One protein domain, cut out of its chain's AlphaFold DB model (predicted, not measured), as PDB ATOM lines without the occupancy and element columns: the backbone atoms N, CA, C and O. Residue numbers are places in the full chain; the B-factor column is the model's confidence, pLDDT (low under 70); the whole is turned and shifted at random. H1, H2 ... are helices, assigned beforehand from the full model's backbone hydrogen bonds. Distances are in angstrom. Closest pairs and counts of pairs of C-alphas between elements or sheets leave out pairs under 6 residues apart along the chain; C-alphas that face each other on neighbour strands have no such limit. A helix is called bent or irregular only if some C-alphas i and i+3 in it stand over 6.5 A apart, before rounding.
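This is residues 2 to 109 of the 109 residues of the protein "Putative membrane protein" of Bacillus megaterium (strain DSM 319 / IMG 1521) (UniProt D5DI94). Short H4 packs between two longer helices, H2 and H3, and H1 meets H2 at a corner like an arm, with residues 2 to 12 sticking out. The 108 printed residues hold four named helices, H1 to H4 in chain order, and no named strand: all helix. The whole is loose, radius of gyration of the C-alphas 16.3 A, and elongated, spanning 53 by 32 by 20 A.

H1, residues 2 to 24, begins at C-alpha 2 (184.130, 333.443, 276.199) and is 30.8 A long. H2, residues 28 to 47, measures 28.3 A; H3, residues 53 to 76, 34.5 A. H4, residues 95 to 108, measures 18.5 A, ending at C-alpha 108 (193.378, 363.511, 243.791); it is irregular, C-alphas 98 and 101 being 7.2 A apart.

H1 and H2 are close but not clearly touching, about perpendicular at 88 degrees; their closest C-alphas, Asp 24 and Trp 30, are 5.8 A apart. H2 and H4 touch, closest C-alphas Asn 37 and Ala 99 at 5.3 A, at a shallow tilt of 16 degrees, the same way. H3 and H4, a helical hairpin, touch, closest C-alphas Phe 60 and Pro 102 at 4.7 A, at an only just steep tilt of 36 degrees, opposite ways. H2 and H3 are apart. Every O i to N i+4 pair is within hydrogen-bond range in H1, H2 and H3; in H4, 6 of 10.

The C-alphas farthest apart, Met 4 and Gln 51, are 53.4 A apart. The link H3 to H4, 18 residues, is long. The printed part has no cut, and no printed residue is under 70 in pLDDT.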
ATOM      1  N   PHE A   2     184.194 331.984 276.372       95.62
ATOM      2  CA  PHE A   2     184.130 333.443 276.199       95.62
ATOM      3  C   PHE A   2     184.777 334.242 277.349       95.62
ATOM      4  O   PHE A   2     185.602 335.110 277.091       95.62
ATOM      5  N   GLU A   3     184.515 333.878 278.609       96.75
ATOM      6  CA  GLU A   3     185.159 334.536 279.765       96.75
ATOM      7  C   GLU A   3     186.691 334.431 279.745       96.75
ATOM      8  O   GLU A   3     187.388 335.387 280.064       96.75
ATOM      9  N   MET A   4     187.233 333.297 279.292       96.56
ATOM     10  CA  MET A   4     188.682 333.119 279.152       96.56
ATOM     11  C   MET A   4     189.253 334.053 278.080       96.56
ATOM     12  O   MET A   4     190.300 334.655 278.294       96.56
ATOM     13  N   ILE A   5     188.553 334.211 276.949       96.19
ATOM     14  CA  ILE A   5     188.931 335.162 275.891       96.19
ATOM     15  C   ILE A   5     188.940 336.588 276.448       96.19
ATOM     16  O   ILE A   5     189.911 337.311 276.253       96.19
ATOM     17  N   LYS A   6     187.908 336.969 277.208       96.50
ATOM     18  CA  LYS A   6     187.814 338.290 277.839       96.50
ATOM     19  C   LYS A   6     188.958 338.548 278.826       96.50
ATOM     20  O   LYS A   6     189.558 339.618 278.786       96.50
ATOM     21  N   MET A   7     189.298 337.566 279.665       96.88
ATOM     22  CA  MET A   7     190.438 337.664 280.585       96.88
ATOM     23  C   MET A   7     191.764 337.828 279.836       96.88
ATOM     24  O   MET A   7     192.574 338.676 280.202       96.88
ATOM     25  N   MET A   8     191.985 337.058 278.765       97.00
ATOM     26  CA  MET A   8     193.194 337.186 277.942       97.00
ATOM     27  C   MET A   8     193.273 338.551 277.254       97.00
ATOM     28  O   MET A   8     194.343 339.154 277.244       97.00
ATOM     29  N   GLN A   9     192.151 339.066 276.741       94.50
ATOM     30  CA  GLN A   9     192.093 340.399 276.143       94.50
ATOM     31  C   GLN A   9     192.420 341.491 277.164       94.50
ATOM     32  O   GLN A   9     193.143 342.425 276.842       94.50
ATOM     33  N   GLN A  10     191.937 341.371 278.403       96.25
ATOM     34  CA  GLN A  10     192.261 342.337 279.452       96.25
ATOM     35  C   GLN A  10     193.768 342.363 279.745       96.25
ATOM     36  O   GLN A  10     194.371 343.432 279.750       96.25
ATOM     37  N   VAL A  11     194.386 341.190 279.918       96.88
ATOM     38  CA  VAL A  11     195.838 341.082 280.142       96.88
ATOM     39  C   VAL A  11     196.630 341.635 278.954       96.88
ATOM     40  O   VAL A  11     197.670 342.265 279.147       96.88
ATOM     41  N   LEU A  12     196.155 341.405 277.726       93.81
ATOM     42  CA  LEU A  12     196.771 341.950 276.521       93.81
ATOM     43  C   LEU A  12     196.694 343.480 276.504       93.81
ATOM     44  O   LEU A  12     197.734 344.120 276.395       93.81
ATOM     45  N   ASN A  13     195.506 344.052 276.712       93.94
ATOM     46  CA  ASN A  13     195.298 345.500 276.732       93.94
ATOM     47  C   ASN A  13     196.172 346.186 277.797       93.94
ATOM     48  O   ASN A  13     196.756 347.234 277.542       93.94
ATOM     49  N   GLU A  14     196.293 345.591 278.989       96.12
ATOM     50  CA  GLU A  14     197.162 346.106 280.057       96.12
ATOM     51  C   GLU A  14     198.640 346.112 279.635       96.12
ATOM     52  O   GLU A  14     199.362 347.082 279.885       96.12
ATOM     53  N   LYS A  15     199.096 345.049 278.960       94.75
ATOM     54  CA  LYS A  15     200.468 344.947 278.444       94.75
ATOM     55  C   LYS A  15     200.730 345.918 277.299       94.75
ATOM     56  O   LYS A  15     201.781 346.549 277.299       94.75
ATOM     57  N   GLU A  16     199.804 346.045 276.356       92.62
ATOM     58  CA  GLU A  16     199.905 346.971 275.223       92.62
ATOM     59  C   GLU A  16     199.924 348.420 275.703       92.62
ATOM     60  O   GLU A  16     200.805 349.181 275.314       92.62
ATOM     61  N   PHE A  17     199.042 348.782 276.636       95.19
ATOM     62  CA  PHE A  17     199.048 350.108 277.242       95.19
ATOM     63  C   PHE A  17     200.358 350.385 277.991       95.19
ATOM     64  O   PHE A  17     200.963 351.441 277.818       95.19
ATOM     65  N   SER A  18     200.827 349.431 278.803       96.12
ATOM     66  CA  SER A  18     202.101 349.562 279.515       96.12
ATOM     67  C   SER A  18     203.272 349.730 278.543       96.12
ATOM     68  O   SER A  18     204.088 350.633 278.728       96.12
ATOM     69  N   TYR A  19     203.329 348.918 277.487       94.12
ATOM     70  CA  TYR A  19     204.337 349.033 276.438       94.12
ATOM     71  C   TYR A  19     204.280 350.409 275.771       94.12
ATOM     72  O   TYR A  19     205.297 351.095 275.717       94.12
ATOM     73  N   TRP A  20     203.095 350.856 275.361       95.38
ATOM     74  CA  TRP A  20     202.918 352.152 274.720       95.38
ATOM     75  C   TRP A  20     203.391 353.299 275.619       95.38
ATOM     76  O   TRP A  20     204.175 354.131 275.181       95.38
ATOM     77  N   VAL A  21     203.009 353.321 276.900       96.69
ATOM     78  CA  VAL A  21     203.421 354.384 277.838       96.69
ATOM     79  C   VAL A  21     204.939 354.434 278.032       96.69
ATOM     80  O   VAL A  21     205.499 355.522 278.138       96.69
ATOM     81  N   HIS A  22     205.605 353.280 278.107       95.81
ATOM     82  CA  HIS A  22     207.027 353.220 278.467       95.81
ATOM     83  C   HIS A  22     207.974 353.215 277.263       95.81
ATOM     84  O   HIS A  22     209.140 353.566 277.428       95.81
ATOM     85  N   GLN A  23     207.513 352.781 276.088       94.19
ATOM     86  CA  GLN A  23     208.345 352.605 274.892       94.19
ATOM     87  C   GLN A  23     207.950 353.547 273.756       94.19
ATOM     88  O   GLN A  23     208.831 354.053 273.064       94.19
ATOM     89  N   ASP A  24     206.654 353.813 273.573       92.81
ATOM     90  CA  ASP A  24     206.174 354.606 272.440       92.81
ATOM     91  C   ASP A  24     205.955 356.066 272.812       92.81
ATOM     92  O   ASP A  24     206.398 356.952 272.086       92.81
ATOM     93  N   PHE A  25     205.270 356.348 273.916       94.75
ATOM     94  CA  PHE A  25     204.807 357.687 274.236       94.75
ATOM     95  C   PHE A  25     205.981 358.667 274.352       94.75
ATOM     96  O   PHE A  25     206.923 358.453 275.113       94.75
ATOM     97  N   PHE A  26     205.939 359.735 273.550       95.19
ATOM     98  CA  PHE A  26     207.026 360.708 273.379       95.19
ATOM     99  C   PHE A  26     208.379 360.155 272.896       95.19
ATOM    100  O   PHE A  26     209.363 360.897 272.871       95.19
ATOM    101  N   SER A  27     208.438 358.907 272.432       96.75
ATOM    102  CA  SER A  27     209.581 358.400 271.673       96.75
ATOM    103  C   SER A  27     209.744 359.151 270.349       96.75
ATOM    104  O   SER A  27     208.833 359.824 269.852       96.75
ATOM    105  N   PHE A  28     210.916 359.004 269.734       96.06
ATOM    106  CA  PHE A  28     211.175 359.560 268.408       96.06
ATOM    107  C   PHE A  28     210.188 359.023 267.356       96.06
ATOM    108  O   PHE A  28     209.687 359.783 266.530       96.06
ATOM    109  N   GLN A  29     209.863 357.730 267.415       94.81
ATOM    110  CA  GLN A  29     208.936 357.061 266.505       94.81
ATOM    111  C   GLN A  29     207.516 357.610 266.653       94.81
ATOM    112  O   GLN A  29     206.847 357.861 265.651       94.81
ATOM    113  N   TRP A  30     207.075 357.864 267.884       95.31
ATOM    114  CA  TRP A  30     205.771 358.473 268.134       95.31
ATOM    115  C   TRP A  30     205.696 359.898 267.584       95.31
ATOM    116  O   TRP A  30     204.747 360.235 266.877       95.31
ATOM    117  N   TRP A  31     206.730 360.714 267.809       96.06
ATOM    118  CA  TRP A  31     206.794 362.055 267.225       96.06
ATOM    119  C   TRP A  31     206.829 362.032 265.697       96.06
ATOM    120  O   TRP A  31     206.195 362.876 265.067       96.06
ATOM    121  N   LEU A  32     207.507 361.056 265.092       95.56
ATOM    122  CA  LEU A  32     207.507 360.860 263.644       95.56
ATOM    123  C   LEU A  32     206.087 360.571 263.133       95.56
ATOM    124  O   LEU A  32     205.643 361.223 262.188       95.56
ATOM    125  N   ILE A  33     205.346 359.669 263.787       94.69
ATOM    126  CA  ILE A  33     203.944 359.380 263.448       94.69
ATOM    127  C   ILE A  33     203.094 360.653 263.552       94.69
ATOM    128  O   ILE A  33     202.347 360.969 262.625       94.69
ATOM    129  N   VAL A  34     203.222 361.405 264.649       95.38
ATOM    130  CA  VAL A  34     202.462 362.645 264.885       95.38
ATOM    131  C   VAL A  34     202.774 363.706 263.832       95.38
ATOM    132  O   VAL A  34     201.854 364.276 263.248       95.38
ATOM    133  N   VAL A  35     204.055 363.960 263.555       96.75
ATOM    134  CA  VAL A  35     204.484 364.992 262.603       96.75
ATOM    135  C   VAL A  35     204.044 364.642 261.190       96.75
ATOM    136  O   VAL A  35     203.513 365.512 260.507       96.75
ATOM    137  N   ILE A  36     204.195 363.391 260.741       96.25
ATOM    138  CA  ILE A  36     203.762 363.021 259.387       96.25
ATOM    139  C   ILE A  36     202.242 363.154 259.249       96.25
ATOM    140  O   ILE A  36     201.779 363.747 258.277       96.25
ATOM    141  N   ASN A  37     201.463 362.687 260.229       95.75
ATOM    142  CA  ASN A  37     200.011 362.885 260.209       95.75
ATOM    143  C   ASN A  37     199.645 364.378 260.163       95.75
ATOM    144  O   ASN A  37     198.819 364.787 259.346       95.75
ATOM    145  N   ALA A  38     200.299 365.209 260.980       96.06
ATOM    146  CA  ALA A  38     200.076 366.650 260.981       96.06
ATOM    147  C   ALA A  38     200.423 367.285 259.625       96.06
ATOM    148  O   ALA A  38     199.655 368.102 259.126       96.06
ATOM    149  N   LEU A  39     201.533 366.885 258.997       97.25
ATOM    150  CA  LEU A  39     201.928 367.364 257.671       97.25
ATOM    151  C   LEU A  39     200.874 367.030 256.612       97.25
ATOM    152  O   LEU A  39     200.488 367.916 255.855       97.25
ATOM    153  N   PHE A  40     200.365 365.797 256.574       96.25
ATOM    154  CA  PHE A  40     199.324 365.416 255.616       96.25
ATOM    155  C   PHE A  40     198.009 366.163 255.858       96.25
ATOM    156  O   PHE A  40     197.404 366.646 254.905       96.25
ATOM    157  N   LEU A  41     197.590 366.347 257.110       95.12
ATOM    158  CA  LEU A  41     196.396 367.143 257.417       95.12
ATOM    159  C   LEU A  41     196.576 368.628 257.067       95.12
ATOM    160  O   LEU A  41     195.634 369.262 256.592       95.12
ATOM    161  N   LEU A  42     197.779 369.181 257.246       96.88
ATOM    162  CA  LEU A  42     198.103 370.537 256.798       96.88
ATOM    163  C   LEU A  42     198.049 370.645 255.273       96.88
ATOM    164  O   LEU A  42     197.435 371.578 254.761       96.88
ATOM    165  N   LEU A  43     198.633 369.687 254.544       95.88
ATOM    166  CA  LEU A  43     198.516 369.622 253.085       95.88
ATOM    167  C   LEU A  43     197.043 369.573 252.675       95.88
ATOM    168  O   LEU A  43     196.612 370.380 251.856       95.88
ATOM    169  N   PHE A  44     196.253 368.698 253.298       95.94
ATOM    170  CA  PHE A  44     194.824 368.622 253.036       95.94
ATOM    171  C   PHE A  44     194.151 369.983 253.223       95.94
ATOM    172  O   PHE A  44     193.500 370.472 252.308       95.94
ATOM    173  N   TYR A  45     194.389 370.652 254.352       94.94
ATOM    174  CA  TYR A  45     193.824 371.969 254.640       94.94
ATOM    175  C   TYR A  45     194.219 373.050 253.620       94.94
ATOM    176  O   TYR A  45     193.373 373.852 253.225       94.94
ATOM    177  N   PHE A  46     195.480 373.089 253.176       95.00
ATOM    178  CA  PHE A  46     195.943 374.096 252.217       95.00
ATOM    179  C   PHE A  46     195.448 373.850 250.789       95.00
ATOM    180  O   PHE A  46     195.223 374.813 250.055       95.00
ATOM    181  N   PHE A  47     195.271 372.588 250.393       94.44
ATOM    182  CA  PHE A  47     194.887 372.217 249.028       94.44
ATOM    183  C   PHE A  47     193.384 371.964 248.846       94.44
ATOM    184  O   PHE A  47     192.928 371.829 247.710       94.44
ATOM    185  N   ILE A  48     192.592 371.938 249.923       92.44
ATOM    186  CA  ILE A  48     191.155 371.671 249.831       92.44
ATOM    187  C   ILE A  48     190.421 372.769 249.047       92.44
ATOM    188  O   ILE A  48     190.424 373.958 249.381       92.44
ATOM    189  N   GLY A  49     189.747 372.362 247.974       88.25
ATOM    190  CA  GLY A  49     188.973 373.266 247.134       88.25
ATOM    191  C   GLY A  49     187.619 373.587 247.763       88.25
ATOM    192  O   GLY A  49     186.760 372.712 247.864       88.25
ATOM    193  N   ARG A  50     187.354 374.860 248.100       83.56
ATOM    194  CA  ARG A  50     186.074 375.286 248.718       83.56
ATOM    195  C   ARG A  50     184.825 374.897 247.916       83.56
ATOM    196  O   ARG A  50     183.780 374.665 248.509       83.56
ATOM    197  N   GLN A  51     184.929 374.798 246.590       89.50
ATOM    198  CA  GLN A  51     183.809 374.417 245.716       89.50
ATOM    199  C   GLN A  51     183.451 372.924 245.797       89.50
ATOM    200  O   GLN A  51     182.316 372.552 245.523       89.50
ATOM    201  N   ARG A  52     184.412 372.068 246.167       90.25
ATOM    202  CA  ARG A  52     184.259 370.606 246.243       90.25
ATOM    203  C   ARG A  52     184.454 370.069 247.659       90.25
ATOM    204  O   ARG A  52     184.595 368.864 247.833       90.25
ATOM    205  N   LEU A  53     184.427 370.951 248.662       93.06
ATOM    206  CA  LEU A  53     184.726 370.631 250.058       93.06
ATOM    207  C   LEU A  53     183.950 369.406 250.548       93.06
ATOM    208  O   LEU A  53     184.536 368.494 251.119       93.06
ATOM    209  N   PHE A  54     182.642 369.371 250.281       93.88
ATOM    210  CA  PHE A  54     181.788 368.258 250.687       93.88
ATOM    211  C   PHE A  54     182.270 366.921 250.113       93.88
ATOM    212  O   PHE A  54     182.422 365.954 250.853       93.88
ATOM    213  N   PHE A  55     182.555 366.874 248.810       94.50
ATOM    214  CA  PHE A  55     183.022 365.651 248.171       94.50
ATOM    215  C   PHE A  55     184.425 365.265 248.641       94.50
ATOM    216  O   PHE A  55     184.634 364.105 248.962       94.50
ATOM    217  N   MET A  56     185.357 366.211 248.771       95.56
ATOM    218  CA  MET A  56     186.706 365.925 249.282       95.56
ATOM    219  C   MET A  56     186.669 365.327 250.694       95.56
ATOM    220  O   MET A  56     187.346 364.339 250.960       95.56
ATOM    221  N   LEU A  57     185.832 365.869 251.588       95.44
ATOM    222  CA  LEU A  57     185.632 365.304 252.926       95.44
ATOM    223  C   LEU A  57     184.994 363.911 252.877       95.44
ATOM    224  O   LEU A  57     185.366 363.038 253.657       95.44
ATOM    225  N   LEU A  58     184.060 363.688 251.952       96.19
ATOM    226  CA  LEU A  58     183.420 362.391 251.760       96.19
ATOM    227  C   LEU A  58     184.415 361.341 251.239       96.19
ATOM    228  O   LEU A  58     184.453 360.234 251.768       96.19
ATOM    229  N   PHE A  59     185.267 361.688 250.271       95.75
ATOM    230  CA  PHE A  59     186.336 360.807 249.790       95.75
ATOM    231  C   PHE A  59     187.378 360.528 250.867       95.75
ATOM    232  O   PHE A  59     187.793 359.379 251.005       95.75
ATOM    233  N   PHE A  60     187.755 361.536 251.657       96.12
ATOM    234  CA  PHE A  60     188.623 361.351 252.818       96.12
ATOM    235  C   PHE A  60     188.020 360.328 253.788       96.12
ATOM    236  O   PHE A  60     188.667 359.340 254.120       96.12
ATOM    237  N   PHE A  61     186.761 360.522 254.190       96.12
ATOM    238  CA  PHE A  61     186.096 359.666 255.170       96.12
ATOM    239  C   PHE A  61     185.923 358.225 254.670       96.12
ATOM    240  O   PHE A  61     186.297 357.286 255.365       96.12
ATOM    241  N   ILE A  62     185.440 358.043 253.436       97.00
ATOM    242  CA  ILE A  62     185.291 356.708 252.835       97.00
ATOM    243  C   ILE A  62     186.647 356.007 252.735       97.00
ATOM    244  O   ILE A  62     186.750 354.820 253.028       97.00
ATOM    245  N   SER A  63     187.692 356.729 252.329       96.69
ATOM    246  CA  SER A  63     189.033 356.155 252.211       96.69
ATOM    247  C   SER A  63     189.594 355.747 253.569       96.69
ATOM    248  O   SER A  63     190.151 354.660 253.684       96.69
ATOM    249  N   PHE A  64     189.412 356.582 254.596       96.00
ATOM    250  CA  PHE A  64     189.801 356.272 255.971       96.00
ATOM    251  C   PHE A  64     189.133 354.987 256.473       96.00
ATOM    252  O   PHE A  64     189.816 354.090 256.968       96.00
ATOM    253  N   ASP A  65     187.821 354.848 256.270       95.69
ATOM    254  CA  ASP A  65     187.092 353.646 256.680       95.69
ATOM    255  C   ASP A  65     187.538 352.402 255.902       95.69
ATOM    256  O   ASP A  65     187.761 351.347 256.498       95.69
ATOM    257  N   LEU A  66     187.706 352.505 254.578       96.44
ATOM    258  CA  LEU A  66     188.133 351.374 253.749       96.44
ATOM    259  C   LEU A  66     189.525 350.875 254.137       96.44
ATOM    260  O   LEU A  66     189.730 349.667 254.254       96.44
ATOM    261  N   VAL A  67     190.471 351.788 254.350       95.88
ATOM    262  CA  VAL A  67     191.829 351.422 254.760       95.88
ATOM    263  C   VAL A  67     191.819 350.813 256.159       95.88
ATOM    264  O   VAL A  67     192.413 349.755 256.353       95.88
ATOM    265  N   GLY A  68     191.068 351.395 257.100       93.94
ATOM    266  CA  GLY A  68     190.912 350.839 258.443       93.94
ATOM    267  C   GLY A  68     190.339 349.416 258.447       93.94
ATOM    268  O   GLY A  68     190.805 348.568 259.204       93.94
ATOM    269  N   LEU A  69     189.378 349.111 257.567       95.25
ATOM    270  CA  LEU A  69     188.837 347.752 257.421       95.25
ATOM    271  C   LEU A  69     189.869 346.762 256.864       95.25
ATOM    272  O   LEU A  69     189.931 345.617 257.316       95.25
ATOM    273  N   VAL A  70     190.675 347.185 255.886       95.38
ATOM    274  CA  VAL A  70     191.759 346.353 255.334       95.38
ATOM    275  C   VAL A  70     192.819 346.076 256.399       95.38
ATOM    276  O   VAL A  70     193.298 344.945 256.504       95.38
ATOM    277  N   ASP A  71     193.152 347.076 257.212       94.25
ATOM    278  CA  ASP A  71     194.101 346.940 258.311       94.25
ATOM    279  C   ASP A  71     193.602 345.977 259.402       94.25
ATOM    280  O   ASP A  71     194.314 345.050 259.801       94.25
ATOM    281  N   GLU A  72     192.341 346.108 259.817       93.56
ATOM    282  CA  GLU A  72     191.714 345.182 260.767       93.56
ATOM    283  C   GLU A  72     191.694 343.745 260.242       93.56
ATOM    284  O   GLU A  72     192.013 342.808 260.981       93.56
ATOM    285  N   PHE A  73     191.384 343.561 258.957       95.94
ATOM    286  CA  PHE A  73     191.445 342.254 258.309       95.94
ATOM    287  C   PHE A  73     192.869 341.684 258.344       95.94
ATOM    288  O   PHE A  73     193.071 340.527 258.721       95.94
ATOM    289  N   GLY A  74     193.871 342.500 258.012       95.12
ATOM    290  CA  GLY A  74     195.272 342.097 258.058       95.12
ATOM    291  C   GLY A  74     195.717 341.655 259.447       95.12
ATOM    292  O   GLY A  74     196.339 340.601 259.593       95.12
ATOM    293  N   LYS A  75     195.339 342.399 260.487       91.94
ATOM    294  CA  LYS A  75     195.674 342.072 261.881       91.94
ATOM    295  C   LYS A  75     194.964 340.836 262.388       91.94
ATOM    296  O   LYS A  75     195.587 340.025 263.075       91.94
ATOM    297  N   PHE A  76     193.699 340.658 262.017       94.12
ATOM    298  CA  PHE A  76     192.930 339.473 262.378       94.12
ATOM    299  C   PHE A  76     193.603 338.189 261.875       94.12
ATOM    300  O   PHE A  76     193.744 337.225 262.626       94.12
ATOM    301  N   PHE A  77     194.095 338.195 260.633       96.19
ATOM    302  CA  PHE A  77     194.857 337.079 260.060       96.19
ATOM    303  C   PHE A  77     196.357 337.118 260.381       96.19
ATOM    304  O   PHE A  77     197.110 336.278 259.893       96.19
ATOM    305  N   ASN A  78     196.791 338.059 261.223       93.69
ATOM    306  CA  ASN A  78     198.178 338.246 261.637       93.69
ATOM    307  C   ASN A  78     199.156 338.427 260.456       93.69
ATOM    308  O   ASN A  78     200.298 337.970 260.512       93.69
ATOM    309  N   LEU A  79     198.701 339.076 259.380       95.75
ATOM    310  CA  LEU A  79     199.499 339.369 258.186       95.75
ATOM    311  C   LEU A  79     200.557 340.444 258.465       95.75
ATOM    312  O   LEU A  79     201.654 340.393 257.911       95.75
ATOM    313  N   TRP A  80     200.238 341.404 259.336       92.56
ATOM    314  CA  TRP A  80     201.156 342.434 259.817       92.56
ATOM    315  C   TRP A  80     200.767 342.920 261.218       92.56
ATOM    316  O   TRP A  80     199.638 342.730 261.674       92.56
ATOM    317  N   ARG A  81     201.724 343.557 261.903       86.88
ATOM    318  CA  ARG A  81     201.541 344.271 263.174       86.88
ATOM    319  C   ARG A  81     202.478 345.470 263.228       86.88
ATOM    320  O   ARG A  81     203.591 345.404 262.708       86.88
ATOM    321  N   TYR A  82     202.046 346.530 263.900       87.94
ATOM    322  CA  TYR A  82     202.840 347.744 264.068       87.94
ATOM    323  C   TYR A  82     203.398 347.814 265.488       87.94
ATOM    324  O   TYR A  82     202.619 347.727 266.437       87.94
ATOM    325  N   PRO A  83     204.720 347.978 265.652       87.88
ATOM    326  CA  PRO A  83     205.342 348.049 266.971       87.88
ATOM    327  C   PRO A  83     205.173 349.409 267.650       87.88
ATOM    328  O   PRO A  83     205.476 349.507 268.830       87.88
ATOM    329  N   HIS A  84     204.749 350.438 266.910       91.44
ATOM    330  CA  HIS A  84     204.597 351.805 267.400       91.44
ATOM    331  C   HIS A  84     203.271 352.376 266.919       91.44
ATOM    332  O   HIS A  84     202.941 352.251 265.734       91.44
ATOM    333  N   GLN A  85     202.534 353.029 267.814       91.25
ATOM    334  CA  GLN A  85     201.225 353.596 267.492       91.25
ATOM    335  C   GLN A  85     201.013 354.987 268.078       91.25
ATOM    336  O   GLN A  85     201.585 355.353 269.104       91.25
ATOM    337  N   MET A  86     200.143 355.769 267.434       92.69
ATOM    338  CA  MET A  86     199.784 357.101 267.920       92.69
ATOM    339  C   MET A  86     198.939 357.039 269.198       92.69
ATOM    340  O   MET A  86     199.166 357.838 270.108       92.69
ATOM    341  N   LEU A  87     197.987 356.104 269.258       92.50
ATOM    342  CA  LEU A  87     197.057 355.906 270.369       92.50
ATOM    343  C   LEU A  87     197.144 354.456 270.869       92.50
ATOM    344  O   LEU A  87     197.314 353.560 270.053       92.50
ATOM    345  N   PRO A  88     196.980 354.202 272.178       89.75
ATOM    346  CA  PRO A  88     197.173 352.865 272.745       89.75
ATOM    347  C   PRO A  88     195.959 351.932 272.615       89.75
ATOM    348  O   PRO A  88     196.065 350.752 272.916       89.75
ATOM    349  N   PHE A  89     194.785 352.457 272.256       87.12
ATOM    350  CA  PHE A  89     193.523 351.701 272.204       87.12
ATOM    351  C   PHE A  89     192.994 351.516 270.778       87.12
ATOM    352  O   PHE A  89     191.918 350.952 270.584       87.12
ATOM    353  N   THR A  90     193.691 352.066 269.786       87.56
ATOM    354  CA  THR A  90     193.290 351.958 268.390       87.56
ATOM    355  C   THR A  90     194.480 352.143 267.470       87.56
ATOM    356  O   THR A  90     195.185 353.153 267.501       87.56
ATOM    357  N   ASP A  91     194.616 351.192 266.567       84.50
ATOM    358  CA  ASP A  91     195.689 351.214 265.595       84.50
ATOM    359  C   ASP A  91     195.350 352.037 264.344       84.50
ATOM    360  O   ASP A  91     196.231 352.305 263.524       84.50
ATOM    361  N   ARG A  92     194.081 352.449 264.197       84.62
ATOM    362  CA  ARG A  92     193.572 353.182 263.024       84.62
ATOM    363  C   ARG A  92     194.226 354.551 262.851       84.62
ATOM    364  O   ARG A  92     194.205 355.111 261.764       84.62
ATOM    365  N   PHE A  93     194.808 355.093 263.921       83.06
ATOM    366  CA  PHE A  93     195.506 356.382 263.921       83.06
ATOM    367  C   PHE A  93     197.006 356.265 263.609       83.06
ATOM    368  O   PHE A  93     197.797 357.141 263.960       83.06
ATOM    369  N   ASN A  94     197.428 355.184 262.951       85.94
ATOM    370  CA  ASN A  94     198.765 355.127 262.377       85.94
ATOM    371  C   ASN A  94     198.890 356.070 261.165       85.94
ATOM    372  O   ASN A  94     197.906 356.556 260.610       85.94
ATOM    373  N   THR A  95     200.125 356.356 260.762       79.88
ATOM    374  CA  THR A  95     200.417 357.336 259.709       79.88
ATOM    375  C   THR A  95     199.780 357.003 258.359       79.88
ATOM    376  O   THR A  95     199.342 357.907 257.648       79.88
ATOM    377  N   VAL A  96     199.748 355.721 257.995       83.75
ATOM    378  CA  VAL A  96     199.284 355.258 256.683       83.75
ATOM    379  C   VAL A  96     197.765 355.340 256.600       83.75
ATOM    380  O   VAL A  96     197.230 355.945 255.667       83.75
ATOM    381  N   ASP A  97     197.104 354.789 257.612       88.94
ATOM    382  CA  ASP A  97     195.666 354.560 257.605       88.94
ATOM    383  C   ASP A  97     194.884 355.830 257.915       88.94
ATOM    384  O   ASP A  97     193.821 356.043 257.339       88.94
ATOM    385  N   PHE A  98     195.424 356.708 258.766       91.44
ATOM    386  CA  PHE A  98     194.734 357.931 259.166       91.44
ATOM    387  C   PHE A  98     194.901 359.085 258.188       91.44
ATOM    388  O   PHE A  98     193.914 359.715 257.810       91.44
ATOM    389  N   ALA A  99     196.140 359.399 257.804       92.75
ATOM    390  CA  ALA A  99     196.409 360.613 257.044       92.75
ATOM    391  C   ALA A  99     196.911 360.333 255.633       92.75
ATOM    392  O   ALA A  99     196.341 360.886 254.700       92.75
ATOM    393  N   ILE A 100     197.934 359.488 255.443       94.69
ATOM    394  CA  ILE A 100     198.584 359.355 254.126       94.69
ATOM    395  C   ILE A 100     197.577 358.942 253.053       94.69
ATOM    396  O   ILE A 100     197.358 359.695 252.105       94.69
ATOM    397  N   ILE A 101     196.949 357.770 253.189       95.56
ATOM    398  CA  ILE A 101     196.056 357.260 252.142       95.56
ATOM    399  C   ILE A 101     194.790 358.124 252.019       95.56
ATOM    400  O   ILE A 101     194.484 358.548 250.898       95.56
ATOM    401  N   PRO A 102     194.077 358.459 253.115       96.44
ATOM    402  CA  PRO A 102     192.842 359.233 253.009       96.44
ATOM    403  C   PRO A 102     193.043 360.636 252.435       96.44
ATOM    404  O   PRO A 102     192.267 361.057 251.577       96.44
ATOM    405  N   VAL A 103     194.100 361.352 252.844       96.44
ATOM    406  CA  VAL A 103     194.415 362.678 252.289       96.44
ATOM    407  C   VAL A 103     194.829 362.569 250.829       96.44
ATOM    408  O   VAL A 103     194.357 363.359 250.014       96.44
ATOM    409  N   SER A 104     195.689 361.610 250.470       95.56
ATOM    410  CA  SER A 104     196.120 361.448 249.080       95.56
ATOM    411  C   SER A 104     194.943 361.179 248.146       95.56
ATOM    412  O   SER A 104     194.852 361.819 247.103       95.56
ATOM    413  N   ILE A 105     194.013 360.297 248.525       94.94
ATOM    414  CA  ILE A 105     192.819 360.024 247.711       94.94
ATOM    415  C   ILE A 105     191.921 361.264 247.633       94.94
ATOM    416  O   ILE A 105     191.471 361.625 246.547       94.94
ATOM    417  N   ALA A 106     191.697 361.946 248.757       95.31
ATOM    418  CA  ALA A 106     190.839 363.126 248.799       95.31
ATOM    419  C   ALA A 106     191.384 364.315 247.990       95.31
ATOM    420  O   ALA A 106     190.594 365.089 247.460       95.31
ATOM    421  N   LEU A 107     192.710 364.466 247.888       93.12
ATOM    422  CA  LEU A 107     193.350 365.522 247.092       93.12
ATOM    423  C   LEU A 107     193.428 365.206 245.592       93.12
ATOM    424  O   LEU A 107     193.562 366.129 244.792       93.12
ATOM    425  N   VAL A 108     193.379 363.929 245.206       92.06
ATOM    426  CA  VAL A 108     193.378 363.511 243.791       92.06
ATOM    427  C   VAL A 108     192.009 363.728 243.129       92.06
ATOM    428  O   VAL A 108     191.941 363.882 241.910       92.06
ATOM    429  N   TYR A 109     190.934 363.750 243.917       85.12
ATOM    430  CA  TYR A 109     189.556 363.971 243.467       85.12
ATOM    431  C   TYR A 109     189.220 365.460 243.211       85.12
ATOM    432  O   TYR A 109     188.626 365.795 242.151       85.12
TER     433      TYR A 109